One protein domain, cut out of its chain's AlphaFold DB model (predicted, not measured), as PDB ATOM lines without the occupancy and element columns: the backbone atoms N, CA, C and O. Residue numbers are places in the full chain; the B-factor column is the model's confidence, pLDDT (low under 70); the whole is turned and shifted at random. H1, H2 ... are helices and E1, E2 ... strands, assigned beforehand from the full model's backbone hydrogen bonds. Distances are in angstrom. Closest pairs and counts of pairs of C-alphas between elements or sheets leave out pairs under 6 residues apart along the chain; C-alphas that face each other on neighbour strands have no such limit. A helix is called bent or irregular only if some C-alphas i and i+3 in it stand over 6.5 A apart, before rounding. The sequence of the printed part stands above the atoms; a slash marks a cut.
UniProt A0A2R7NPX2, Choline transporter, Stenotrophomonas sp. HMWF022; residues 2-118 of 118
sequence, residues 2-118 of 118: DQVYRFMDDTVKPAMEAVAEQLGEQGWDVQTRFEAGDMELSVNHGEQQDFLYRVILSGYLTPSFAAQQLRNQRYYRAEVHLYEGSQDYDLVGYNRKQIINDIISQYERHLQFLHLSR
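What this domain is: This is residues 2 to 118 of the 118 residues of the protein "Choline transporter" of Stenotrophomonas sp. HMWF022 (UniProt A0A2R7NPX2). A twisted sheet of five strands has two helices over one face, H1 along E1 and E2 and H2 slantwise over E3, while the other face is bare. The hairpin of E3 and E4 runs out at one end into a long link, residues 61 to 74, which adds to the length of the whole. The printed part has 117 residues, with two named helices and five named strands in the order H1 E1 E2 E3 E4 E5 H2; the sheet's order is E1 E2 E3 E4 E5, all antiparallel, and the class is mixed, helices and strands. It is elongated, 55 by 28 by 21 A, and only just compact, close to loose, with a radius of gyration of the C-alphas of 16.2 A.

Where its parts are: H1, residues 2 to 25, begins at C-alpha 2 (197.631, 162.177, 196.788). By its hydrogen bonds it was assigned as one helix, but it is bent: C-alphas 10 and 13 are 6.7 A apart. Its arms are H1a, residues 2 to 10, 11.6 A, and H1b, residues 13 to 25, 18.2 A, at a shallow tilt of 15 degrees. E1 is residues 30 to 35, E2 38 to 43, E3 51 to 60, 28.0 A long, E4 75 to 82, 22.4 A long, and E5 85 to 90. H2, residues 96 to 116, is 30.7 A long and ends at C-alpha 116 (202.061, 200.757, 215.183).

How they stand to each other: The strands form a meander, each the antiparallel neighbour of the one before, with E1 and E5 as edge strands. N 33 and O 40 of E1 and E2 are 2.9 A apart, N 41 and O 53 of E2 and E3 2.9 A, N 56 and O 79 of E3 and E4 2.9 A, and N 82 and O 85 of E4 and E5 2.9 A, within hydrogen-bond range. H1a, H1b and H2 are on the same face, making two layers, helices on one face of a sheet. H1b lies over E1 and E2, at a height over the sheet of 9.0 A. H1a lies only just over E2, with 3 of its 9 C-alphas. H2 lies over E3, at 40 degrees on the local plane. H1b and H2 touch through residues 14 to 19 and 96 to 104 alone, the closest C-alphas being those of Ala 15 and Ile 100, 5.3 A, at a steep tilt of 47 degrees, the same way. In H1a, H1b and H2 every O i to N i+4 pair is within hydrogen-bond range.

The domain as a whole: The C-alphas farthest apart are those of Gln 68 and Arg 118, 55.6 A. The printed part has no cut. The link from E3 to E4 is long, 14 residues. The pLDDT is under 70 in residues 61 to 74 and residue 118; its mean over the printed part is 90.4.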
ATOM      1  N   ASP A   2     199.086 161.941 196.813       71.44
ATOM      2  CA  ASP A   2     197.631 162.177 196.788       71.44
ATOM      3  C   ASP A   2     196.998 162.563 198.127       71.44
ATOM      4  O   ASP A   2     195.998 163.265 198.142       71.44
ATOM      5  N   GLN A   3     197.533 162.108 199.265       75.12
ATOM      6  CA  GLN A   3     196.958 162.450 200.574       75.12
ATOM      7  C   GLN A   3     197.164 163.924 200.942       75.12
ATOM      8  O   GLN A   3     196.324 164.511 201.608       75.12
ATOM      9  N   VAL A   4     198.270 164.522 200.503       75.62
ATOM     10  CA  VAL A   4     198.629 165.881 200.912       75.62
ATOM     11  C   VAL A   4     198.030 166.918 199.965       75.62
ATOM     12  O   VAL A   4     197.552 167.944 200.423       75.62
ATOM     13  N   TYR A   5     197.933 166.612 198.668       84.38
ATOM     14  CA  TYR A   5     197.092 167.407 197.767       84.38
ATOM     15  C   TYR A   5     195.619 167.368 198.199       84.38
ATOM     16  O   TYR A   5     194.981 168.411 198.240       84.38
ATOM     17  N   ARG A   6     195.116 166.208 198.653       89.62
ATOM     18  CA  ARG A   6     193.796 166.131 199.300       89.62
ATOM     19  C   ARG A   6     193.702 166.994 200.552       89.62
ATOM     20  O   ARG A   6     192.711 167.672 200.725       89.62
ATOM     21  N   PHE A   7     194.722 167.028 201.409       92.50
ATOM     22  CA  PHE A   7     194.720 167.939 202.559       92.50
ATOM     23  C   PHE A   7     194.600 169.417 202.142       92.50
ATOM     24  O   PHE A   7     193.823 170.158 202.746       92.50
ATOM     25  N   MET A   8     195.322 169.830 201.093       95.12
ATOM     26  CA  MET A   8     195.207 171.185 200.544       95.12
ATOM     27  C   MET A   8     193.768 171.473 200.089       95.12
ATOM     28  O   MET A   8     193.177 172.455 200.531       95.12
ATOM     29  N   ASP A   9     193.173 170.595 199.281       95.38
ATOM     30  CA  ASP A   9     191.836 170.815 198.711       95.38
ATOM     31  C   ASP A   9     190.693 170.625 199.725       95.38
ATOM     32  O   ASP A   9     189.741 171.400 199.736       95.38
ATOM     33  N   ASP A  10     190.790 169.628 200.604       95.38
ATOM     34  CA  ASP A  10     189.718 169.232 201.524       95.38
ATOM     35  C   ASP A  10     189.767 170.003 202.854       95.38
ATOM     36  O   ASP A  10     188.797 169.998 203.613       95.38
ATOM     37  N   THR A  11     190.903 170.632 203.190       96.94
ATOM     38  CA  THR A  11     191.096 171.302 204.491       96.94
ATOM     39  C   THR A  11     191.594 172.739 204.370       96.94
ATOM     40  O   THR A  11     190.968 173.626 204.952       96.94
ATOM     41  N   VAL A  12     192.689 172.986 203.640       97.88
ATOM     42  CA  VAL A  12     193.300 174.328 203.546       97.88
ATOM     43  C   VAL A  12     192.405 175.270 202.749       97.88
ATOM     44  O   VAL A  12     191.986 176.303 203.267       97.88
ATOM     45  N   LYS A  13     192.035 174.883 201.526       98.31
ATOM     46  CA  LYS A  13     191.165 175.669 200.651       98.31
ATOM     47  C   LYS A  13     189.847 176.078 201.328       98.31
ATOM     48  O   LYS A  13     189.611 177.278 201.437       98.31
ATOM     49  N   PRO A  14     189.027 175.161 201.882       98.38
ATOM     50  CA  PRO A  14     187.773 175.550 202.523       98.38
ATOM     51  C   PRO A  14     187.970 176.349 203.822       98.38
ATOM     52  O   PRO A  14     187.031 176.998 204.287       98.38
ATOM     53  N   ALA A  15     189.144 176.298 204.464       98.69
ATOM     54  CA  ALA A  15     189.471 177.212 205.559       98.69
ATOM     55  C   ALA A  15     189.719 178.635 205.036       98.69
ATOM     56  O   ALA A  15     189.142 179.579 205.571       98.69
ATOM     57  N   MET A  16     190.518 178.780 203.976       98.75
ATOM     58  CA  MET A  16     190.813 180.075 203.351       98.75
ATOM     59  C   MET A  16     189.560 180.709 202.739       98.75
ATOM     60  O   MET A  16     189.318 181.888 202.963       98.75
ATOM     61  N   GLU A  17     188.724 179.929 202.048       98.69
ATOM     62  CA  GLU A  17     187.443 180.400 201.502       98.69
ATOM     63  C   GLU A  17     186.518 180.937 202.602       98.69
ATOM     64  O   GLU A  17     185.959 182.015 202.446       98.69
ATOM     65  N   ALA A  18     186.410 180.242 203.742       98.62
ATOM     66  CA  ALA A  18     185.568 180.694 204.853       98.62
ATOM     67  C   ALA A  18     186.056 182.013 205.468       98.62
ATOM     68  O   ALA A  18     185.249 182.874 205.810       98.62
ATOM     69  N   VAL A  19     187.375 182.181 205.612       98.69
ATOM     70  CA  VAL A  19     187.940 183.442 206.108       98.69
ATOM     71  C   VAL A  19     187.737 184.561 205.088       98.69
ATOM     72  O   VAL A  19     187.361 185.666 205.470       98.69
ATOM     73  N   ALA A  20     187.945 184.279 203.800       98.56
ATOM     74  CA  ALA A  20     187.761 185.260 202.738       98.56
ATOM     75  C   ALA A  20     186.307 185.734 202.631       98.56
ATOM     76  O   ALA A  20     186.073 186.936 202.544       98.56
ATOM     77  N   GLU A  21     185.343 184.813 202.697       98.44
ATOM     78  CA  GLU A  21     183.911 185.125 202.722       98.44
ATOM     79  C   GLU A  21     183.576 186.038 203.906       98.44
ATOM     80  O   GLU A  21     183.038 187.125 203.711       98.44
ATOM     81  N   GLN A  22     183.987 185.659 205.119       98.06
ATOM     82  CA  GLN A  22     183.702 186.440 206.321       98.06
ATOM     83  C   GLN A  22     184.331 187.845 206.280       98.06
ATOM     84  O   GLN A  22     183.706 188.818 206.702       98.06
ATOM     85  N   LEU A  23     185.568 187.978 205.796       97.31
ATOM     86  CA  LEU A  23     186.221 189.284 205.650       97.31
ATOM     87  C   LEU A  23     185.559 190.128 204.548       97.31
ATOM     88  O   LEU A  23     185.370 191.330 204.736       97.31
ATOM     89  N   GLY A  24     185.141 189.501 203.446       97.56
ATOM     90  CA  GLY A  24     184.378 190.150 202.382       97.56
ATOM     91  C   GLY A  24     183.018 190.670 202.860       97.56
ATOM     92  O   GLY A  24     182.655 191.806 202.560       97.56
ATOM     93  N   GLU A  25     182.292 189.903 203.680       97.56
ATOM     94  CA  GLU A  25     181.039 190.342 204.320       97.56
ATOM     95  C   GLU A  25     181.231 191.560 205.237       97.56
ATOM     96  O   GLU A  25     180.323 192.376 205.400       97.56
ATOM     97  N   GLN A  26     182.425 191.714 205.815       95.62
ATOM     98  CA  GLN A  26     182.803 192.877 206.623       95.62
ATOM     99  C   GLN A  26     183.259 194.080 205.781       95.62
ATOM    100  O   GLN A  26     183.568 195.132 206.344       95.62
ATOM    101  N   GLY A  27     183.272 193.954 204.452       95.31
ATOM    102  CA  GLY A  27     183.600 195.028 203.515       95.31
ATOM    103  C   GLY A  27     185.080 195.138 203.150       95.31
ATOM    104  O   GLY A  27     185.467 196.142 202.553       95.31
ATOM    105  N   TRP A  28     185.906 194.146 203.490       96.62
ATOM    106  CA  TRP A  28     187.299 194.101 203.044       96.62
ATOM    107  C   TRP A  28     187.404 193.620 201.591       96.62
ATOM    108  O   TRP A  28     186.672 192.723 201.173       96.62
ATOM    109  N   ASP A  29     188.345 194.183 200.829       97.44
ATOM    110  CA  ASP A  29     188.725 193.647 199.518       97.44
ATOM    111  C   ASP A  29     189.689 192.477 199.727       97.44
ATOM    112  O   ASP A  29     190.833 192.657 200.151       97.44
ATOM    113  N   VAL A  30     189.178 191.268 199.494       98.19
ATOM    114  CA  VAL A  30     189.901 190.015 199.691       98.19
ATOM    115  C   VAL A  30     190.082 189.320 198.353       98.19
ATOM    116  O   VAL A  30     189.118 189.085 197.625       98.19
ATOM    117  N   GLN A  31     191.314 188.924 198.057       98.19
ATOM    118  CA  GLN A  31     191.650 188.146 196.871       98.19
ATOM    119  C   GLN A  31     192.132 186.758 197.290       98.19
ATOM    120  O   GLN A  31     192.796 186.592 198.313       98.19
ATOM    121  N   THR A  32     191.796 185.740 196.498       98.44
ATOM    122  CA  THR A  32     192.282 184.374 196.717       98.44
ATOM    123  C   THR A  32     192.805 183.764 195.423       98.44
ATOM    124  O   THR A  32     192.286 184.027 194.338       98.44
ATOM    125  N   ARG A  33     193.841 182.929 195.533       98.31
ATOM    126  CA  ARG A  33     194.367 182.113 194.431       98.31
ATOM    127  C   ARG A  33     194.521 180.685 194.922       98.31
ATOM    128  O   ARG A  33     195.204 180.449 195.910       98.31
ATOM    129  N   PHE A  34     193.906 179.733 194.228       97.50
ATOM    130  CA  PHE A  34     193.956 178.320 194.599       97.50
ATOM    131  C   PHE A  34     194.534 177.495 193.456       97.50
ATOM    132  O   PHE A  34     193.823 177.097 192.535       97.50
ATOM    133  N   GLU A  35     195.831 177.233 193.534       95.31
ATOM    134  CA  GLU A  35     196.550 176.344 192.633       95.31
ATOM    135  C   GLU A  35     196.975 175.068 193.371       95.31
ATOM    136  O   GLU A  35     197.032 174.994 194.603       95.31
ATOM    137  N   ALA A  36     197.259 174.011 192.612       89.81
ATOM    138  CA  ALA A  36     197.608 172.720 193.189       89.81
ATOM    139  C   ALA A  36     198.939 172.799 193.960       89.81
ATOM    140  O   ALA A  36     200.018 172.759 193.370       89.81
ATOM    141  N   GLY A  37     198.855 172.822 195.292       92.19
ATOM    142  CA  GLY A  37     200.017 172.945 196.175       92.19
ATOM    143  C   GLY A  37     200.488 174.385 196.402       92.19
ATOM    144  O   GLY A  37     201.560 174.565 196.966       92.19
ATOM    145  N   ASP A  38     199.712 175.383 195.986       96.75
ATOM    146  CA  ASP A  38     199.995 176.799 196.223       96.75
ATOM    147  C   ASP A  38     198.675 177.561 196.364       96.75
ATOM    148  O   ASP A  38     197.929 177.740 195.400       96.75
ATOM    149  N   MET A  39     198.351 177.952 197.592       98.25
ATOM    150  CA  MET A  39     197.090 178.613 197.922       98.25
ATOM    151  C   MET A  39     197.361 179.928 198.633       98.25
ATOM    152  O   MET A  39     198.184 179.977 199.539       98.25
ATOM    153  N   GLU A  40     196.664 180.987 198.250       98.69
ATOM    154  CA  GLU A  40     196.897 182.346 198.731       98.69
ATOM    155  C   GLU A  40     195.582 183.043 199.076       98.69
ATOM    156  O   GLU A  40     194.583 182.882 198.373       98.69
ATOM    157  N   LEU A  41     195.607 183.817 200.158       98.75
ATOM    158  CA  LEU A  41     194.593 184.781 200.568       98.75
ATOM    159  C   LEU A  41     195.311 186.097 200.845       98.75
ATOM    160  O   LEU A  41     196.282 186.121 201.606       98.75
ATOM    161  N   SER A  42     194.829 187.184 200.257       98.50
ATOM    162  CA  SER A  42     195.316 188.529 200.541       98.50
ATOM    163  C   SER A  42     194.172 189.484 200.848       98.50
ATOM    164  O   SER A  42     193.062 189.314 200.346       98.50
ATOM    165  N   VAL A  43     194.442 190.471 201.700       98.50
ATOM    166  CA  VAL A  43     193.478 191.511 202.084       98.50
ATOM    167  C   VAL A  43     194.096 192.865 201.789       98.50
ATOM    168  O   VAL A  43     195.182 193.170 202.293       98.50
ATOM    169  N   ASN A  44     193.411 193.661 200.971       97.38
ATOM    170  CA  ASN A  44     193.892 194.977 200.590       97.38
ATOM    171  C   ASN A  44     193.668 196.006 201.709       97.38
ATOM    172  O   ASN A  44     192.576 196.104 202.276       97.38
ATOM    173  N   HIS A  45     194.698 196.801 201.998       95.31
ATOM    174  CA  HIS A  45     194.669 197.879 202.991       95.31
ATOM    175  C   HIS A  45     194.952 199.268 202.384       95.31
ATOM    176  O   HIS A  45     195.330 200.207 203.093       95.31
ATOM    177  N   GLY A  46     194.725 199.433 201.077       92.56
ATOM    178  CA  GLY A  46     194.874 200.697 200.363       92.56
ATOM    179  C   GLY A  46     196.331 201.146 200.256       92.56
ATOM    180  O   GLY A  46     197.131 200.524 199.567       92.56
ATOM    181  N   GLU A  47     196.670 202.263 200.905       92.56
ATOM    182  CA  GLU A  47     198.043 202.798 200.920       92.56
ATOM    183  C   GLU A  47     198.952 202.099 201.945       92.56
ATOM    184  O   GLU A  47     200.163 202.317 201.951       92.56
ATOM    185  N   GLN A  48     198.378 201.285 202.837       93.75
ATOM    186  CA  GLN A  48     199.135 200.508 203.814       93.75
ATOM    187  C   GLN A  48     199.514 199.132 203.252       93.75
ATOM    188  O   GLN A  48     199.001 198.702 202.225       93.75
ATOM    189  N   GLN A  49     200.414 198.424 203.938       94.94
ATOM    190  CA  GLN A  49     200.817 197.080 203.527       94.94
ATOM    191  C   GLN A  49     199.619 196.118 203.553       94.94
ATOM    192  O   GLN A  49     198.940 195.984 204.576       94.94
ATOM    193  N   ASP A  50     199.405 195.421 202.441       96.94
ATOM    194  CA  ASP A  50     198.398 194.372 202.325       96.94
ATOM    195  C   ASP A  50     198.751 193.169 203.207       96.94
ATOM    196  O   ASP A  50     199.920 192.857 203.448       96.94
ATOM    197  N   PHE A  51     197.723 192.473 203.683       98.31
ATOM    198  CA  PHE A  51     197.914 191.194 204.352       98.31
ATOM    199  C   PHE A  51     198.096 190.096 203.305       98.31
ATOM    200  O   PHE A  51     197.354 190.050 202.324       98.31
ATOM    201  N   LEU A  52     199.038 189.182 203.541       98.56
ATOM    202  CA  LEU A  52     199.263 187.992 202.723       98.56
ATOM    203  C   LEU A  52     199.319 186.762 203.628       98.56
ATOM    204  O   LEU A  52     200.124 186.714 204.554       98.56
ATOM    205  N   TYR A  53     198.522 185.749 203.304       98.75
ATOM    206  CA  TYR A  53     198.617 184.408 203.867       98.75
ATOM    207  C   TYR A  53     198.670 183.394 202.727       98.75
ATOM    208  O   TYR A  53     197.684 183.180 202.017       98.75
ATOM    209  N   ARG A  54     199.826 182.757 202.543       98.56
ATOM    210  CA  ARG A  54     200.063 181.781 201.478       98.56
ATOM    211  C   ARG A  54     200.522 180.452 202.058       98.56
ATOM    212  O   ARG A  54     201.355 180.416 202.957       98.56
ATOM    213  N   VAL A  55     199.999 179.356 201.521       98.12
ATOM    214  CA  VAL A  55     200.352 177.986 201.889       98.12
ATOM    215  C   VAL A  55     200.987 177.302 200.686       98.12
ATOM    216  O   VAL A  55     200.324 177.093 199.669       98.12
ATOM    217  N   ILE A  56     202.262 176.936 200.810       96.44
ATOM    218  CA  ILE A  56     203.046 176.300 199.744       96.44
ATOM    219  C   ILE A  56     203.346 174.853 200.117       96.44
ATOM    220  O   ILE A  56     203.784 174.545 201.226       96.44
ATOM    221  N   LEU A  57     203.131 173.944 199.170       93.44
ATOM    222  CA  LEU A  57     203.417 172.536 199.357       93.44
ATOM    223  C   LEU A  57     204.861 172.185 198.989       93.44
ATOM    224  O   LEU A  57     205.211 172.067 197.814       93.44
ATOM    225  N   SER A  58     205.666 171.897 200.008       89.94
ATOM    226  CA  SER A  58     207.089 171.576 199.882       89.94
ATOM    227  C   SER A  58     207.345 170.089 200.149       89.94
ATOM    228  O   SER A  58     206.907 169.529 201.155       89.94
ATOM    229  N   GLY A  59     208.045 169.409 199.234       84.69
ATOM    230  CA  GLY A  59     208.395 167.988 199.357       84.69
ATOM    231  C   GLY A  59     209.851 167.782 199.771       84.69
ATOM    232  O   GLY A  59     210.757 168.198 199.054       84.69
ATOM    233  N   TYR A  60     210.084 167.057 200.866       77.94
ATOM    234  CA  TYR A  60     211.415 166.818 201.426       77.94
ATOM    235  C   TYR A  60     211.840 165.355 201.313       77.94
ATOM    236  O   TYR A  60     211.028 164.425 201.362       77.94
ATOM    237  N   LEU A  61     213.150 165.145 201.174       67.94
ATOM    238  CA  LEU A  61     213.755 163.823 201.294       67.94
ATOM    239  C   LEU A  61     213.948 163.483 202.774       67.94
ATOM    240  O   LEU A  61     214.350 164.329 203.571       67.94
ATOM    241  N   THR A  62     213.689 162.231 203.138       64.06
ATOM    242  CA  THR A  62     214.029 161.720 204.469       64.06
ATOM    243  C   THR A  62     215.550 161.793 204.668       64.06
ATOM    244  O   THR A  62     216.284 161.343 203.780       64.06
ATOM    245  N   PRO A  63     216.054 162.305 205.806       61.34
ATOM    246  CA  PRO A  63     217.485 162.299 206.102       61.34
ATOM    247  C   PRO A  63     218.079 160.882 206.060       61.34
ATOM    248  O   PRO A  63     217.443 159.917 206.486       61.34
ATOM    249  N   SER A  64     219.326 160.753 205.597       56.81
ATOM    250  CA  SER A  64     220.013 159.462 205.395       56.81
ATOM    251  C   SER A  64     220.191 158.626 206.674       56.81
ATOM    252  O   SER A  64     220.308 157.402 206.590       56.81
ATOM    253  N   PHE A  65     220.169 159.268 207.847       63.44
ATOM    254  CA  PHE A  65     220.297 158.634 209.164       63.44
ATOM    255  C   PHE A  65     218.986 158.053 209.718       63.44
ATOM    256  O   PHE A  65     219.005 157.394 210.757       63.44
ATOM    257  N   ALA A  66     217.846 158.268 209.051       61.25
ATOM    258  CA  ALA A  66     216.589 157.639 209.441       61.25
ATOM    259  C   ALA A  66     216.666 156.108 209.282       61.25
ATOM    260  O   ALA A  66     217.396 155.583 208.428       61.25
ATOM    261  N   ALA A  67     215.901 155.388 210.114       59.69
ATOM    262  CA  ALA A  67     215.810 153.930 210.079       59.69
ATOM    263  C   ALA A  67     215.616 153.416 208.643       59.69
ATOM    264  O   ALA A  67     214.934 154.039 207.830       59.69
ATOM    265  N   GLN A  68     216.196 152.257 208.324       59.34
ATOM    266  CA  GLN A  68     216.216 151.696 206.966       59.34
ATOM    267  C   GLN A  68     214.824 151.542 206.334       59.34
ATOM    268  O   GLN A  68     214.707 151.618 205.117       59.34
ATOM    269  N   GLN A  69     213.783 151.402 207.162       58.19
ATOM    270  CA  GLN A  69     212.377 151.330 206.755       58.19
ATOM    271  C   GLN A  69     211.756 152.679 206.343       58.19
ATOM    272  O   GLN A  69     210.747 152.682 205.649       58.19
ATOM    273  N   LEU A  70     212.343 153.811 206.744       54.72
ATOM    274  CA  LEU A  70     211.896 155.168 206.391       54.72
ATOM    275  C   LEU A  70     212.682 155.750 205.204       54.72
ATOM    276  O   LEU A  70     212.301 156.782 204.651       54.72
ATOM    277  N   ARG A  71     213.774 155.090 204.787       51.19
ATOM    278  CA  ARG A  71     214.536 155.473 203.593       51.19
ATOM    279  C   ARG A  71     213.613 155.380 202.372       51.19
ATOM    280  O   ARG A  71     213.103 154.306 202.074       51.19
ATOM    281  N   ASN A  72     213.420 156.508 201.683       52.69
ATOM    282  CA  ASN A  72     212.540 156.738 200.519       52.69
ATOM    283  C   ASN A  72     211.107 157.236 200.806       52.69
ATOM    284  O   ASN A  72     210.357 157.455 199.850       52.69
ATOM    285  N   GLN A  73     210.717 157.503 202.058       57.81
ATOM    286  CA  GLN A  73     209.456 158.208 202.327       57.81
ATOM    287  C   GLN A  73     209.633 159.726 202.190       57.81
ATOM    288  O   GLN A  73     210.133 160.399 203.090       57.81
ATOM    289  N   ARG A  74     209.190 160.286 201.058       65.62
ATOM    290  CA  ARG A  74     209.028 161.743 200.930       65.62
ATOM    291  C   ARG A  74     207.981 162.208 201.935       65.62
ATOM    292  O   ARG A  74     206.831 161.776 201.838       65.62
ATOM    293  N   TYR A  75     208.370 163.085 202.854       76.25
ATOM    294  CA  TYR A  75     207.409 163.820 203.667       76.25
ATOM    295  C   TYR A  75     207.140 165.169 203.000       76.25
ATOM    296  O   TYR A  75     208.000 165.716 202.307       76.25
ATOM    297  N   TYR A  76     205.915 165.656 203.139       85.25
ATOM    298  CA  TYR A  76     205.487 166.926 202.567       85.25
ATOM    299  C   TYR A  76     205.084 167.851 203.705       85.25
ATOM    300  O   TYR A  76     204.547 167.378 204.705       85.25
ATOM    301  N   ARG A  77     205.331 169.143 203.522       91.75
ATOM    302  CA  ARG A  77     204.922 170.225 204.417       91.75
ATOM    303  C   ARG A  77     204.009 171.173 203.652       91.75
ATOM    304  O   ARG A  77     204.241 171.402 202.469       91.75
ATOM    305  N   ALA A  78     202.988 171.693 204.321       95.12
ATOM    306  CA  ALA A  78     202.137 172.776 203.833       95.12
ATOM    307  C   ALA A  78     202.576 174.070 204.535       95.12
ATOM    308  O   ALA A  78     202.029 174.426 205.576       95.12
ATOM    309  N   GLU A  79     203.653 174.670 204.036       96.75
ATOM    310  CA  GLU A  79     204.400 175.745 204.696       96.75
ATOM    311  C   GLU A  79     203.665 177.075 204.593       96.75
ATOM    312  O   GLU A  79     203.164 177.422 203.522       96.75
ATOM    313  N   VAL A  80     203.623 177.825 205.696       98.12
ATOM    314  CA  VAL A  80     202.990 179.147 205.728       98.12
ATOM    315  C   VAL A  80     204.003 180.232 205.382       98.12
ATOM    316  O   VAL A  80     205.083 180.323 205.971       98.12
ATOM    317  N   HIS A  81     203.611 181.084 204.444       98.38
ATOM    318  CA  HIS A  81     204.319 182.278 204.022       98.38
ATOM    319  C   HIS A  81     203.422 183.497 204.236       98.38
ATOM    320  O   HIS A  81     202.277 183.521 203.780       98.38
ATOM    321  N   LEU A  82     203.960 184.507 204.912       98.06
ATOM    322  CA  LEU A  82     203.350 185.831 205.031       98.06
ATOM    323  C   LEU A  82     204.063 186.811 204.098       98.06
ATOM    324  O   LEU A  82     204.932 186.413 203.315       98.06
ATOM    325  N   TYR A  83     203.724 188.094 204.196       95.06
ATOM    326  CA  TYR A  83     204.375 189.147 203.420       95.06
ATOM    327  C   TYR A  83     205.903 189.164 203.623       95.06
ATOM    328  O   TYR A  83     206.662 189.315 202.668       95.06
ATOM    329  N   GLU A  84     206.371 188.921 204.849       92.19
ATOM    330  CA  GLU A  84     207.792 188.894 205.215       92.19
ATOM    331  C   GLU A  84     208.507 187.594 204.794       92.19
ATOM    332  O   GLU A  84     209.734 187.511 204.864       92.19
ATOM    333  N   GLY A  85     207.758 186.580 204.346       94.06
ATOM    334  CA  GLY A  85     208.276 185.285 203.909       94.06
ATOM    335  C   GLY A  85     207.839 184.102 204.781       94.06
ATOM    336  O   GLY A  85     206.798 184.135 205.441       94.06
ATOM    337  N   SER A  86     208.628 183.020 204.727       93.12
ATOM    338  CA  SER A  86     208.380 181.766 205.461       93.12
ATOM    339  C   SER A  86     208.298 182.004 206.967       93.12
ATOM    340  O   SER A  86     209.079 182.777 207.515       93.12
ATOM    341  N   GLN A  87     207.384 181.299 207.629       94.19
ATOM    342  CA  GLN A  87     207.186 181.373 209.078       94.19
ATOM    343  C   GLN A  87     207.777 180.180 209.846       94.19
ATOM    344  O   GLN A  87     207.545 180.033 211.043       94.19
ATOM    345  N   ASP A  88     208.511 179.300 209.163       91.12
ATOM    346  CA  ASP A  88     209.164 178.111 209.729       91.12
ATOM    347  C   ASP A  88     208.217 177.071 210.363       91.12
ATOM    348  O   ASP A  88     208.661 176.127 211.019       91.12
ATOM    349  N   TYR A  89     206.915 177.156 210.081       95.44
ATOM    350  CA  TYR A  89     205.917 176.147 210.447       95.44
ATOM    351  C   TYR A  89     205.069 175.713 209.247       95.44
ATOM    352  O   TYR A  89     205.086 176.328 208.180       95.44
ATOM    353  N   ASP A  90     204.342 174.610 209.424       95.50
ATOM    354  CA  ASP A  90     203.434 174.076 208.420       95.50
ATOM    355  C   ASP A  90     202.123 173.586 209.040       95.50
ATOM    356  O   ASP A  90     202.018 173.390 210.253       95.50
ATOM    357  N   LEU A  91     201.111 173.423 208.191       96.56
ATOM    358  CA  LEU A  91     199.744 173.102 208.599       96.56
ATOM    359  C   LEU A  91     199.444 171.599 208.615       96.56
ATOM    360  O   LEU A  91     198.304 171.208 208.875       96.56
ATOM    361  N   VAL A  92     200.407 170.726 208.302       91.44
ATOM    362  CA  VAL A  92     200.123 169.290 208.194       91.44
ATOM    363  C   VAL A  92     199.606 168.755 209.532       91.44
ATOM    364  O   VAL A  92     200.232 168.900 210.578       91.44
ATOM    365  N   GLY A  93     198.439 168.107 209.489       90.12
ATOM    366  CA  GLY A  93     197.764 167.562 210.671       90.12
ATOM    367  C   GLY A  93     196.796 168.530 211.355       90.12
ATOM    368  O   GLY A  93     196.087 168.114 212.272       90.12
ATOM    369  N   TYR A  94     196.710 169.783 210.903       96.81
ATOM    370  CA  TYR A  94     195.696 170.717 211.380       96.81
ATOM    371  C   TYR A  94     194.336 170.329 210.798       96.81
ATOM    372  O   TYR A  94     194.224 169.886 209.659       96.81
ATOM    373  N   ASN A  95     193.269 170.516 211.567       97.56
ATOM    374  CA  ASN A  95     191.914 170.494 211.024       97.56
ATOM    375  C   ASN A  95     191.505 171.886 210.514       97.56
ATOM    376  O   ASN A  95     192.124 172.897 210.850       97.56
ATOM    377  N   ARG A  96     190.403 171.954 209.759       98.06
ATOM    378  CA  ARG A  96     189.888 173.203 209.170       98.06
ATOM    379  C   ARG A  96     189.760 174.345 210.185       98.06
ATOM    380  O   ARG A  96     190.157 175.466 209.891       98.06
ATOM    381  N   LYS A  97     189.242 174.076 211.390       98.38
ATOM    382  CA  LYS A  97     189.062 175.101 212.434       98.38
ATOM    383  C   LYS A  97     190.400 175.644 212.940       98.38
ATOM    384  O   LYS A  97     190.508 176.836 213.201       98.38
ATOM    385  N   GLN A  98     191.410 174.787 213.076       98.69
ATOM    386  CA  GLN A  98     192.752 175.221 213.470       98.69
ATOM    387  C   GLN A  98     193.381 176.123 212.406       98.69
ATOM    388  O   GLN A  98     193.978 177.128 212.769       98.69
ATOM    389  N   ILE A  99     193.190 175.817 211.119       98.75
ATOM    390  CA  ILE A  99     193.685 176.659 210.017       98.75
ATOM    391  C   ILE A  99     192.965 178.012 209.995       98.75
ATOM    392  O   ILE A  99     193.620 179.041 209.904       98.75
ATOM    393  N   ILE A 100     191.636 178.034 210.153       98.81
ATOM    394  CA  ILE A 100     190.869 179.290 210.263       98.81
ATOM    395  C   ILE A 100     191.424 180.160 211.400       98.81
ATOM    396  O   ILE A 100     191.714 181.336 211.197       98.81
ATOM    397  N   ASN A 101     191.619 179.576 212.585       98.69
ATOM    398  CA  ASN A 101     192.163 180.300 213.733       98.69
ATOM    399  C   ASN A 101     193.594 180.805 213.491       98.69
ATOM    400  O   ASN A 101     193.938 181.884 213.973       98.69
ATOM    401  N   ASP A 102     194.419 180.042 212.773       98.75
ATOM    402  CA  ASP A 102     195.774 180.456 212.405       98.75
ATOM    403  C   ASP A 102     195.748 181.683 211.484       98.75
ATOM    404  O   ASP A 102     196.383 182.690 211.800       98.75
ATOM    405  N   ILE A 103     194.937 181.651 210.419       98.69
ATOM    406  CA  ILE A 103     194.769 182.783 209.492       98.69
ATOM    407  C   ILE A 103     194.281 184.025 210.248       98.69
ATOM    408  O   ILE A 103     194.861 185.097 210.092       98.69
ATOM    409  N   ILE A 104     193.264 183.882 211.107       98.44
ATOM    410  CA  ILE A 104     192.735 184.994 211.917       98.44
ATOM    411  C   ILE A 104     193.828 185.566 212.823       98.44
ATOM    412  O   ILE A 104     194.014 186.777 212.868       98.44
ATOM    413  N   SER A 105     194.606 184.710 213.489       98.44
ATOM    414  CA  SER A 105     195.686 185.153 214.378       98.44
ATOM    415  C   SER A 105     196.788 185.907 213.626       98.44
ATOM    416  O   SER A 105     197.355 186.862 214.158       98.44
ATOM    417  N   GLN A 106     197.118 185.481 212.401       98.44
ATOM    418  CA  GLN A 106     198.072 186.193 211.545       98.44
ATOM    419  C   GLN A 106     197.509 187.536 211.071       98.44
ATOM    420  O   GLN A 106     198.219 188.541 211.107       98.44
ATOM    421  N   TYR A 107     196.231 187.581 210.696       98.25
ATOM    422  CA  TYR A 107     195.576 188.819 210.285       98.25
ATOM    423  C   TYR A 107     195.478 189.831 211.435       98.25
ATOM    424  O   TYR A 107     195.792 191.005 211.263       98.25
ATOM    425  N   GLU A 108     195.140 189.385 212.645       97.56
ATOM    426  CA  GLU A 108     195.137 190.240 213.836       97.56
ATOM    427  C   GLU A 108     196.525 190.830 214.115       97.56
ATOM    428  O   GLU A 108     196.637 192.029 214.388       97.56
ATOM    429  N   ARG A 109     197.591 190.024 214.002       97.38
ATOM    430  CA  ARG A 109     198.976 190.510 214.120       97.38
ATOM    431  C   ARG A 109     199.307 191.560 213.062       97.38
ATOM    432  O   ARG A 109     199.907 192.577 213.407       97.38
ATOM    433  N   HIS A 110     198.882 191.347 211.818       97.06
ATOM    434  CA  HIS A 110     199.046 192.320 210.735       97.06
ATOM    435  C   HIS A 110     198.354 193.647 211.053       97.06
ATOM    436  O   HIS A 110     198.966 194.709 210.954       97.06
ATOM    437  N   LEU A 111     197.113 193.606 211.543       95.75
ATOM    438  CA  LEU A 111     196.404 194.813 211.969       95.75
ATOM    439  C   LEU A 111     197.136 195.535 213.108       95.75
ATOM    440  O   LEU A 111     197.237 196.759 213.084       95.75
ATOM    441  N   GLN A 112     197.681 194.816 214.096       96.56
ATOM    442  CA  GLN A 112     198.499 195.443 215.146       96.56
ATOM    443  C   GLN A 112     199.747 196.126 214.568       96.56
ATOM    444  O   GLN A 112     200.058 197.253 214.952       96.56
ATOM    445  N   PHE A 113     200.427 195.493 213.611       94.94
ATOM    446  CA  PHE A 113     201.558 196.093 212.901       94.94
ATOM    447  C   PHE A 113     201.167 197.385 212.163       94.94
ATOM    448  O   PHE A 113     201.854 198.401 212.307       94.94
ATOM    449  N   LEU A 114     200.039 197.388 211.442       94.50
ATOM    450  CA  LEU A 114     199.533 198.575 210.744       94.50
ATOM    451  C   LEU A 114     199.159 199.719 211.693       94.50
ATOM    452  O   LEU A 114     199.285 200.882 211.311       94.50
ATOM    453  N   HIS A 115     198.700 199.420 212.911       93.12
ATOM    454  CA  HIS A 115     198.431 200.442 213.927       93.12
ATOM    455  C   HIS A 115     199.711 201.077 214.477       93.12
ATOM    456  O   HIS A 115     199.720 202.274 214.748       93.12
ATOM    457  N   LEU A 116     200.777 200.289 214.646       91.81
ATOM    458  CA  LEU A 116     202.061 200.757 215.183       91.81
ATOM    459  C   LEU A 116     202.929 201.478 214.146       91.81
ATOM    460  O   LEU A 116     203.844 202.203 214.523       91.81
ATOM    461  N   SER A 117     202.645 201.268 212.862       82.75
ATOM    462  CA  SER A 117     203.394 201.835 211.732       82.75
ATOM    463  C   SER A 117     202.730 203.087 211.136       82.75
ATOM    464  O   SER A 117     203.066 203.485 210.021       82.75
ATOM    465  N   ARG A 118     201.765 203.678 211.854       63.62
ATOM    466  CA  ARG A 118     201.134 204.970 211.534       63.62
ATOM    467  C   ARG A 118     201.913 206.146 212.106       63.62
ATOM    468  O   ARG A 118     202.476 206.003 213.211       63.62
TER     469      ARG A 118